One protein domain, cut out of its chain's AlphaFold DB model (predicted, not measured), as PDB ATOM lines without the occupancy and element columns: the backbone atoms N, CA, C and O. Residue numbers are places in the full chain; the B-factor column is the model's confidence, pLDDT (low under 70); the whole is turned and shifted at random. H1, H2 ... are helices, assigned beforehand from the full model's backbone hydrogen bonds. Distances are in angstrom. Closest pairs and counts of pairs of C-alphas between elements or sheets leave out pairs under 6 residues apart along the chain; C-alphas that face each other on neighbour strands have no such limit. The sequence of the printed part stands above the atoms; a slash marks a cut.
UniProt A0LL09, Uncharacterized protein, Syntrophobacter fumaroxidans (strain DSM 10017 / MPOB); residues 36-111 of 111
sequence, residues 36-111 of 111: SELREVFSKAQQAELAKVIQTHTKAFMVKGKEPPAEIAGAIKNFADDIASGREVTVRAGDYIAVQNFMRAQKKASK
ATOM      1  N   SER A  36     143.139 254.547 242.298       54.66
ATOM      2  CA  SER A  36     144.495 254.429 242.823       54.66
ATOM      3  C   SER A  36     144.585 254.880 244.286       54.66
ATOM      4  O   SER A  36     145.269 254.213 245.060       54.66
ATOM      5  N   GLU A  37     143.793 255.870 244.714       52.41
ATOM      6  CA  GLU A  37     143.712 256.298 246.121       52.41
ATOM      7  C   GLU A  37     142.986 255.266 247.005       52.41
ATOM      8  O   GLU A  37     143.258 255.139 248.200       52.41
ATOM      9  N   LEU A  38     142.108 254.440 246.421       50.59
ATOM     10  CA  LEU A  38     141.437 253.354 247.145       50.59
ATOM     11  C   LEU A  38     142.343 252.137 247.396       50.59
ATOM     12  O   LEU A  38     142.033 251.313 248.262       50.59
ATOM     13  N   ARG A  39     143.473 252.005 246.682       48.38
ATOM     14  CA  ARG A  39     144.434 250.907 246.903       48.38
ATOM     15  C   ARG A  39     145.170 251.019 248.238       48.38
ATOM     16  O   ARG A  39     145.602 249.993 248.762       48.38
ATOM     17  N   GLU A  40     145.271 252.218 248.809       53.34
ATOM     18  CA  GLU A  40     145.947 252.463 250.092       53.34
ATOM     19  C   GLU A  40     145.031 252.339 251.318       53.34
ATOM     20  O   GLU A  40     145.481 252.488 252.453       53.34
ATOM     21  N   VAL A  41     143.751 252.003 251.134       56.50
ATOM     22  CA  VAL A  41     142.763 251.976 252.230       56.50
ATOM     23  C   VAL A  41     143.051 250.881 253.268       56.50
ATOM     24  O   VAL A  41     142.583 250.965 254.405       56.50
ATOM     25  N   PHE A  42     143.847 249.866 252.923       56.16
ATOM     26  CA  PHE A  42     144.135 248.750 253.820       56.16
ATOM     27  C   PHE A  42     145.616 248.642 254.139       56.16
ATOM     28  O   PHE A  42     146.458 248.474 253.256       56.16
ATOM     29  N   SER A  43     145.936 248.640 255.432       69.50
ATOM     30  CA  SER A  43     147.303 248.378 255.862       69.50
ATOM     31  C   SER A  43     147.691 246.933 255.526       69.50
ATOM     32  O   SER A  43     146.877 246.009 255.632       69.50
ATOM     33  N   LYS A  44     148.963 246.701 255.175       75.12
ATOM     34  CA  LYS A  44     149.506 245.343 254.957       75.12
ATOM     35  C   LYS A  44     149.204 244.400 256.134       75.12
ATOM     36  O   LYS A  44     148.984 243.209 255.937       75.12
ATOM     37  N   ALA A  45     149.135 244.946 257.351       74.31
ATOM     38  CA  ALA A  45     148.778 244.204 258.556       74.31
ATOM     39  C   ALA A  45     147.337 243.663 258.522       74.31
ATOM     40  O   ALA A  45     147.118 242.501 258.855       74.31
ATOM     41  N   GLN A  46     146.363 244.464 258.074       74.81
ATOM     42  CA  GLN A  46     144.967 244.024 257.952       74.81
ATOM     43  C   GLN A  46     144.805 242.922 256.900       74.81
ATOM     44  O   GLN A  46     144.041 241.982 257.107       74.81
ATOM     45  N   GLN A  47     145.547 243.015 255.795       78.25
ATOM     46  CA  GLN A  47     145.543 241.988 254.751       78.25
ATOM     47  C   GLN A  47     146.123 240.662 255.263       78.25
ATOM     48  O   GLN A  47     145.540 239.603 255.032       78.25
ATOM     49  N   ALA A  48     147.224 240.713 256.019       83.75
ATOM     50  CA  ALA A  48     147.822 239.529 256.631       83.75
ATOM     51  C   ALA A  48     146.893 238.875 257.670       83.75
ATOM     52  O   ALA A  48     146.773 237.651 257.722       83.75
ATOM     53  N   GLU A  49     146.206 239.684 258.480       85.94
ATOM     54  CA  GLU A  49     145.250 239.196 259.477       85.94
ATOM     55  C   GLU A  49     144.055 238.501 258.808       85.94
ATOM     56  O   GLU A  49     143.680 237.394 259.197       85.94
ATOM     57  N   LEU A  50     143.511 239.109 257.750       87.44
ATOM     58  CA  LEU A  50     142.432 238.536 256.951       87.44
ATOM     59  C   LEU A  50     142.842 237.199 256.323       87.44
ATOM     60  O   LEU A  50     142.130 236.204 256.465       87.44
ATOM     61  N   ALA A  51     144.011 237.158 255.675       88.56
ATOM     62  CA  ALA A  51     144.541 235.944 255.063       88.56
ATOM     63  C   ALA A  51     144.700 234.816 256.093       88.56
ATOM     64  O   ALA A  51     144.346 233.667 255.819       88.56
ATOM     65  N   LYS A  52     145.157 235.141 257.310       91.25
ATOM     66  CA  LYS A  52     145.291 234.177 258.408       91.25
ATOM     67  C   LYS A  52     143.944 233.595 258.838       91.25
ATOM     68  O   LYS A  52     143.858 232.385 259.059       91.25
ATOM     69  N   VAL A  53     142.901 234.419 258.962       91.94
ATOM     70  CA  VAL A  53     141.548 233.950 259.312       91.94
ATOM     71  C   VAL A  53     141.013 233.010 258.235       91.94
ATOM     72  O   VAL A  53     140.603 231.892 258.556       91.94
ATOM     73  N   ILE A  54     141.098 233.419 256.965       92.38
ATOM     74  CA  ILE A  54     140.670 232.603 255.822       92.38
ATOM     75  C   ILE A  54     141.403 231.258 255.838       92.38
ATOM     76  O   ILE A  54     140.770 230.208 255.904       92.38
ATOM     77  N   GLN A  55     142.737 231.273 255.889       92.56
ATOM     78  CA  GLN A  55     143.545 230.054 255.881       92.56
ATOM     79  C   GLN A  55     143.206 229.121 257.053       92.56
ATOM     80  O   GLN A  55     143.125 227.906 256.871       92.56
ATOM     81  N   THR A  56     142.995 229.673 258.251       93.62
ATOM     82  CA  THR A  56     142.689 228.890 259.457       93.62
ATOM     83  C   THR A  56     141.375 228.130 259.304       93.62
ATOM     84  O   THR A  56     141.332 226.922 259.546       93.62
ATOM     85  N   HIS A  57     140.314 228.820 258.885       93.56
ATOM     86  CA  HIS A  57     138.988 228.219 258.774       93.56
ATOM     87  C   HIS A  57     138.857 227.322 257.544       93.56
ATOM     88  O   HIS A  57     138.331 226.219 257.672       93.56
ATOM     89  N   THR A  58     139.416 227.715 256.397       91.50
ATOM     90  CA  THR A  58     139.421 226.876 255.190       91.50
ATOM     91  C   THR A  58     140.208 225.590 255.415       91.50
ATOM     92  O   THR A  58     139.710 224.508 255.118       91.50
ATOM     93  N   LYS A  59     141.390 225.656 256.044       91.81
ATOM     94  CA  LYS A  59     142.156 224.449 256.391       91.81
ATOM     95  C   LYS A  59     141.412 223.569 257.395       91.81
ATOM     96  O   LYS A  59     141.433 222.349 257.261       91.81
ATOM     97  N   ALA A  60     140.776 224.156 258.409       92.50
ATOM     98  CA  ALA A  60     140.000 223.390 259.384       92.50
ATOM     99  C   ALA A  60     138.811 222.668 258.731       92.50
ATOM    100  O   ALA A  60     138.567 221.505 259.049       92.50
ATOM    101  N   PHE A  61     138.132 223.325 257.794       94.00
ATOM    102  CA  PHE A  61     137.036 222.736 257.036       94.00
ATOM    103  C   PHE A  61     137.524 221.606 256.123       94.00
ATOM    104  O   PHE A  61     137.074 220.473 256.262       94.00
ATOM    105  N   MET A  62     138.520 221.870 255.275       92.12
ATOM    106  CA  MET A  62     138.996 220.898 254.285       92.12
ATOM    107  C   MET A  62     139.735 219.700 254.895       92.12
ATOM    108  O   MET A  62     139.588 218.582 254.418       92.12
ATOM    109  N   VAL A  63     140.561 219.920 255.925       93.25
ATOM    110  CA  VAL A  63     141.435 218.868 256.480       93.25
ATOM    111  C   VAL A  63     140.790 218.149 257.658       93.25
ATOM    112  O   VAL A  63     140.998 216.955 257.835       93.25
ATOM    113  N   LYS A  64     140.050 218.874 258.506       89.38
ATOM    114  CA  LYS A  64     139.494 218.326 259.755       89.38
ATOM    115  C   LYS A  64     137.982 218.099 259.693       89.38
ATOM    116  O   LYS A  64     137.425 217.652 260.690       89.38
ATOM    117  N   GLY A  65     137.317 218.460 258.590       90.56
ATOM    118  CA  GLY A  65     135.857 218.402 258.473       90.56
ATOM    119  C   GLY A  65     135.128 219.309 259.469       90.56
ATOM    120  O   GLY A  65     133.960 219.080 259.772       90.56
ATOM    121  N   LYS A  66     135.813 220.309 260.045       93.69
ATOM    122  CA  LYS A  66     135.218 221.193 261.050       93.69
ATOM    123  C   LYS A  66     134.425 222.291 260.353       93.69
ATOM    124  O   LYS A  66     135.015 223.100 259.639       93.69
ATOM    125  N   GLU A  67     133.124 222.360 260.622       93.12
ATOM    126  CA  GLU A  67     132.281 223.417 260.064       93.12
ATOM    127  C   GLU A  67     132.780 224.818 260.482       93.12
ATOM    128  O   GLU A  67     133.118 225.044 261.656       93.12
ATOM    129  N   PRO A  68     132.861 225.763 259.531       93.44
ATOM    130  CA  PRO A  68     133.160 227.157 259.822       93.44
ATOM    131  C   PRO A  68     132.016 227.837 260.602       93.44
ATOM    132  O   PRO A  68     130.869 227.395 260.534       93.44
ATOM    133  N   PRO A  69     132.305 228.940 261.321       94.12
ATOM    134  CA  PRO A  69     131.281 229.784 261.939       94.12
ATOM    135  C   PRO A  69     130.225 230.232 260.924       94.12
ATOM    136  O   PRO A  69     130.564 230.520 259.772       94.12
ATOM    137  N   ALA A  70     128.964 230.314 261.354       94.19
ATOM    138  CA  ALA A  70     127.823 230.581 260.478       94.19
ATOM    139  C   ALA A  70     127.974 231.894 259.689       94.19
ATOM    140  O   ALA A  70     127.588 231.969 258.525       94.19
ATOM    141  N   GLU A  71     128.607 232.899 260.291       93.56
ATOM    142  CA  GLU A  71     128.824 234.231 259.728       93.56
ATOM    143  C   GLU A  71     129.779 234.227 258.528       93.56
ATOM    144  O   GLU A  71     129.681 235.094 257.661       93.56
ATOM    145  N   ILE A  72     130.706 233.264 258.470       95.88
ATOM    146  CA  ILE A  72     131.705 233.145 257.395       95.88
ATOM    147  C   ILE A  72     131.575 231.839 256.611       95.88
ATOM    148  O   ILE A  72     132.381 231.582 255.720       95.88
ATOM    149  N   ALA A  73     130.581 231.005 256.920       94.94
ATOM    150  CA  ALA A  73     130.494 229.658 256.374       94.94
ATOM    151  C   ALA A  73     130.426 229.644 254.845       94.94
ATOM    152  O   ALA A  73     131.136 228.859 254.220       94.94
ATOM    153  N   GLY A  74     129.642 230.549 254.252       94.44
ATOM    154  CA  GLY A  74     129.569 230.704 252.798       94.44
ATOM    155  C   GLY A  74     130.926 231.051 252.182       94.44
ATOM    156  O   GLY A  74     131.373 230.367 251.268       94.44
ATOM    157  N   ALA A  75     131.626 232.037 252.749       94.56
ATOM    158  CA  ALA A  75     132.941 232.459 252.268       94.56
ATOM    159  C   ALA A  75     133.970 231.322 252.332       94.56
ATOM    160  O   ALA A  75     134.681 231.055 251.366       94.56
ATOM    161  N   ILE A  76     134.023 230.607 253.457       95.75
ATOM    162  CA  ILE A  76     134.967 229.503 253.650       95.75
ATOM    163  C   ILE A  76     134.675 228.332 252.706       95.75
ATOM    164  O   ILE A  76     135.617 227.753 252.165       95.75
ATOM    165  N   LYS A  77     133.397 228.009 252.468       94.31
ATOM    166  CA  LYS A  77     132.994 226.965 251.512       94.31
ATOM    167  C   LYS A  77     133.358 227.353 250.083       94.31
ATOM    168  O   LYS A  77     133.990 226.557 249.403       94.31
ATOM    169  N   ASN A  78     133.115 228.601 249.686       93.44
ATOM    170  CA  ASN A  78     133.536 229.112 248.381       93.44
ATOM    171  C   ASN A  78     135.055 228.969 248.165       93.44
ATOM    172  O   ASN A  78     135.493 228.512 247.112       93.44
ATOM    173  N   PHE A  79     135.869 229.314 249.169       93.81
ATOM    174  CA  PHE A  79     137.323 229.146 249.082       93.81
ATOM    175  C   PHE A  79     137.742 227.679 249.036       93.81
ATOM    176  O   PHE A  79     138.650 227.327 248.286       93.81
ATOM    177  N   ALA A  80     137.099 226.824 249.830       93.19
ATOM    178  CA  ALA A  80     137.358 225.392 249.811       93.19
ATOM    179  C   ALA A  80     137.018 224.776 248.449       93.19
ATOM    180  O   ALA A  80     137.801 223.978 247.942       93.19
ATOM    181  N   ASP A  81     135.911 225.195 247.835       93.62
ATOM    182  CA  ASP A  81     135.485 224.752 246.510       93.62
ATOM    183  C   ASP A  81     136.456 225.204 245.421       93.62
ATOM    184  O   ASP A  81     136.781 224.426 244.523       93.62
ATOM    185  N   ASP A  82     136.953 226.442 245.498       91.44
ATOM    186  CA  ASP A  82     137.966 226.947 244.570       91.44
ATOM    187  C   ASP A  82     139.264 226.126 244.677       91.44
ATOM    188  O   ASP A  82     139.768 225.660 243.653       91.44
ATOM    189  N   ILE A  83     139.734 225.821 245.894       92.12
ATOM    190  CA  ILE A  83     140.910 224.957 246.111       92.12
ATOM    191  C   ILE A  83     140.651 223.530 245.615       92.12
ATOM    192  O   ILE A  83     141.486 222.964 244.910       92.12
ATOM    193  N   ALA A  84     139.508 222.937 245.968       91.19
ATOM    194  CA  ALA A  84     139.149 221.575 245.576       91.19
ATOM    195  C   ALA A  84     139.009 221.430 244.054       91.19
ATOM    196  O   ALA A  84     139.327 220.382 243.498       91.19
ATOM    197  N   SER A  85     138.589 222.501 243.376       94.25
ATOM    198  CA  SER A  85     138.489 222.571 241.916       94.25
ATOM    199  C   SER A  85     139.820 222.897 241.226       94.25
ATOM    200  O   SER A  85     139.848 223.015 240.003       94.25
ATOM    201  N   GLY A  86     140.907 223.108 241.979       91.56
ATOM    202  CA  GLY A  86     142.198 223.542 241.437       91.56
ATOM    203  C   GLY A  86     142.181 224.953 240.837       91.56
ATOM    204  O   GLY A  86     143.051 225.285 240.033       91.56
ATOM    205  N   ARG A  87     141.187 225.778 241.188       87.50
ATOM    206  CA  ARG A  87     141.101 227.181 240.772       87.50
ATOM    207  C   ARG A  87     141.940 228.059 241.690       87.50
ATOM    208  O   ARG A  87     142.156 227.754 242.862       87.50
ATOM    209  N   GLU A  88     142.373 229.196 241.158       86.50
ATOM    210  CA  GLU A  88     142.956 230.245 241.984       86.50
ATOM    211  C   GLU A  88     141.898 230.796 242.951       86.50
ATOM    212  O   GLU A  88     140.784 231.153 242.553       86.50
ATOM    213  N   VAL A  89     142.244 230.850 244.238       86.56
ATOM    214  CA  VAL A  89     141.337 231.335 245.282       86.56
ATOM    215  C   VAL A  89     141.087 232.820 245.072       86.56
ATOM    216  O   VAL A  89     141.968 233.650 245.285       86.56
ATOM    217  N   THR A  90     139.858 233.154 244.690       85.56
ATOM    218  CA  THR A  90     139.455 234.537 244.446       85.56
ATOM    219  C   THR A  90     138.627 235.048 245.614       85.56
ATOM    220  O   THR A  90     137.574 234.500 245.941       85.56
ATOM    221  N   VAL A  91     139.075 236.140 246.232       86.94
ATOM    222  CA  VAL A  91     138.318 236.803 247.297       86.94
ATOM    223  C   VAL A  91     137.246 237.690 246.671       86.94
ATOM    224  O   VAL A  91     137.536 238.775 246.168       86.94
ATOM    225  N   ARG A  92     135.992 237.229 246.698       88.38
ATOM    226  CA  ARG A  92     134.844 238.011 246.216       88.38
ATOM    227  C   ARG A  92     134.484 239.088 247.242       88.38
ATOM    228  O   ARG A  92     134.715 238.921 248.438       88.38
ATOM    229  N   ALA A  93     133.863 240.179 246.794       86.75
ATOM    230  CA  ALA A  93     133.502 241.298 247.673       86.75
ATOM    231  C   ALA A  93     132.602 240.870 248.852       86.75
ATOM    232  O   ALA A  93     132.835 241.279 249.987       86.75
ATOM    233  N   GLY A  94     131.614 240.002 248.603       87.50
ATOM    234  CA  GLY A  94     130.749 239.458 249.657       87.50
ATOM    235  C   GLY A  94     131.517 238.618 250.679       87.50
ATOM    236  O   GLY A  94     131.351 238.814 251.884       87.50
ATOM    237  N   ASP A  95     132.416 237.750 250.203       90.06
ATOM    238  CA  ASP A  95     133.262 236.908 251.054       90.06
ATOM    239  C   ASP A  95     134.175 237.774 251.940       90.06
ATOM    240  O   ASP A  95     134.275 237.564 253.150       90.06
ATOM    241  N   TYR A  96     134.786 238.807 251.352       89.75
ATOM    242  CA  TYR A  96     135.617 239.776 252.063       89.75
ATOM    243  C   TYR A  96     134.854 240.473 253.196       89.75
ATOM    244  O   TYR A  96     135.335 240.520 254.330       89.75
ATOM    245  N   ILE A  97     133.661 241.003 252.902       90.25
ATOM    246  CA  ILE A  97     132.837 241.733 253.875       90.25
ATOM    247  C   ILE A  97     132.427 240.812 255.028       90.25
ATOM    248  O   ILE A  97     132.512 241.217 256.190       90.25
ATOM    249  N   ALA A  98     132.027 239.574 254.728       92.50
ATOM    250  CA  ALA A  98     131.647 238.594 255.741       92.50
ATOM    251  C   ALA A  98     132.800 238.316 256.719       92.50
ATOM    252  O   ALA A  98     132.634 238.440 257.935       92.50
ATOM    253  N   VAL A  99     133.997 238.029 256.196       91.81
ATOM    254  CA  VAL A  99     135.172 237.744 257.033       91.81
ATOM    255  C   VAL A  99     135.616 238.986 257.815       91.81
ATOM    256  O   VAL A  99     135.925 238.884 259.001       91.81
ATOM    257  N   GLN A 100     135.585 240.178 257.210       91.12
ATOM    258  CA  GLN A 100     135.882 241.432 257.913       91.12
ATOM    259  C   GLN A 100     134.921 241.694 259.077       91.12
ATOM    260  O   GLN A 100     135.356 242.044 260.177       91.12
ATOM    261  N   ASN A 101     133.618 241.512 258.862       92.75
ATOM    262  CA  ASN A 101     132.615 241.699 259.907       92.75
ATOM    263  C   ASN A 101     132.811 240.707 261.052       92.75
ATOM    264  O   ASN A 101     132.769 241.101 262.218       92.75
ATOM    265  N   PHE A 102     133.118 239.453 260.729       94.06
ATOM    266  CA  PHE A 102     133.446 238.428 261.711       94.06
ATOM    267  C   PHE A 102     134.687 238.784 262.543       94.06
ATOM    268  O   PHE A 102     134.648 238.729 263.772       94.06
ATOM    269  N   MET A 103     135.771 239.234 261.904       92.06
ATOM    270  CA  MET A 103     136.981 239.680 262.608       92.06
ATOM    271  C   MET A 103     136.699 240.861 263.546       92.06
ATOM    272  O   MET A 103     137.184 240.898 264.677       92.06
ATOM    273  N   ARG A 104     135.889 241.830 263.100       90.50
ATOM    274  CA  ARG A 104     135.470 242.972 263.927       90.50
ATOM    275  C   ARG A 104     134.610 242.533 265.112       90.50
ATOM    276  O   ARG A 104     134.779 243.075 266.202       90.50
ATOM    277  N   ALA A 105     133.714 241.567 264.914       91.00
ATOM    278  CA  ALA A 105     132.880 241.013 265.978       91.00
ATOM    279  C   ALA A 105     133.727 240.300 267.043       91.00
ATOM    280  O   ALA A 105     133.554 240.569 268.230       91.00
ATOM    281  N   GLN A 106     134.713 239.491 266.635       88.75
ATOM    282  CA  GLN A 106     135.636 238.850 267.577       88.75
ATOM    283  C   GLN A 106     136.434 239.864 268.400       88.75
ATOM    284  O   GLN A 106     136.514 239.738 269.618       88.75
ATOM    285  N   LYS A 107     136.967 240.917 267.762       85.25
ATOM    286  CA  LYS A 107     137.711 241.974 268.472       85.25
ATOM    287  C   LYS A 107     136.867 242.694 269.524       85.25
ATOM    288  O   LYS A 107     137.411 243.108 270.541       85.25
ATOM    289  N   LYS A 108     135.560 242.855 269.289       82.88
ATOM    290  CA  LYS A 108     134.637 243.433 270.278       82.88
ATOM    291  C   LYS A 108     134.348 242.482 271.437       82.88
ATOM    292  O   LYS A 108     134.188 242.961 272.547       82.88
ATOM    293  N   ALA A 109     134.282 241.176 271.184       74.12
ATOM    294  CA  ALA A 109     134.017 240.172 272.214       74.12
ATOM    295  C   ALA A 109     135.233 239.879 273.113       74.12
ATOM    296  O   ALA A 109     135.069 239.410 274.231       74.12
ATOM    297  N   SER A 110     136.455 240.130 272.629       66.25
ATOM    298  CA  SER A 110     137.695 239.966 273.405       66.25
ATOM    299  C   SER A 110     138.060 241.172 274.283       66.25
ATOM    300  O   SER A 110     139.150 241.182 274.853       66.25
ATOM    301  N   LYS A 111     137.203 242.193 274.349       52.25
ATOM    302  CA  LYS A 111     137.414 243.424 275.113       52.25
ATOM    303  C   LYS A 111     136.420 243.498 276.264       52.25
ATOM    304  O   LYS A 111     136.843 243.970 277.338       52.25
TER     305      LYS A 111
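AT A GLANCE: This is residues 36 to 111 of the 111 residues of an uncharacterized protein of Syntrophobacter fumaroxidans (strain DSM 10017 / MPOB) (UniProt A0LL09). One long helix, H1, is laid across two others, H2 and H3, which both pack on the same side of it, H3 at residues 50 to 54 and H2 at residues 54 to 62; H2 and H3 stand at a steep tilt to each other and meet near their first residues. The body is tight, and two ends stick out of it: the lead-in with the first two residues of H1, residues 36 to 45, and the last part of H3 with the end of the chain, residues 104 to 111. The printed part has 76 residues with three named helices, in the order H1, H2, H3, and no named strand; the class is all helix. The whole is compact, with a radius of gyration of the C-alphas of 13.0 A, and its outline is flat, spanning 36 by 34 by 18 A.

IN THESE COORDINATES: The printed part begins at Ser 36, and residues 36 to 43 lead to H1. H1 is residues 44 to 64, 29.2 A from first to last C-alpha, and its C-alpha 44 is at (149.506, 245.343, 254.957). After a short link of 8 residues comes H2, residues 73 to 84, 16.0 A long from first to last C-alpha, with C-alpha 73 at (130.494, 229.658, 256.374). Another short link of 8 residues leads to H3, residues 93 to 109, 24.6 A from first to last C-alpha, which ends with C-alpha 109 at (134.017, 240.172, 272.214).

HOW THE PARTS SIT: H1 touches H2 with residues 54 to 62 alone, and H2 touches H1 with residues 76 to 80 alone; their closest C-alphas, of Thr 58 and Ile 76, are 5.4 A apart. The lines of H1 and H2 stand at 75 degrees, about perpendicular. H1 touches H3 with residues 50 to 54 alone, and H3 touches H1 with residues 99 to 103 alone; the closest C-alphas, of Leu 50 and Gln 100, are 7.2 A apart. These two lines are about perpendicular, at 84 degrees. H2 touches H3 with residues 74 to 75 alone, and H3 touches H2 with residues 94 to 99 alone; the closest C-alphas, of Ala 75 and Asp 95, are 4.6 A apart. H2 and H3 run opposite ways at a steep tilt of 53 degrees. The helix packing is mostly crossed, with 0 of these 3 pairs at a shallow tilt. In H1, H2 and H3 every O i to N i+4 pair is within hydrogen-bond range.

THE WHOLE: The two C-alphas farthest apart, those of Glu 37 and Gly 65, are 40.6 A apart. Without the stretches that stand free, the body has 58 residues, spans 25 by 22 by 18 A and has a radius of gyration of 10.4 A. The printed part has no cut, and no link between named helices is long. The mean pLDDT of the printed part is 85.5; it is under 70 in 10 residues, 36 to 43 and 110 to 111, and Lys 111 is the chain's last residue.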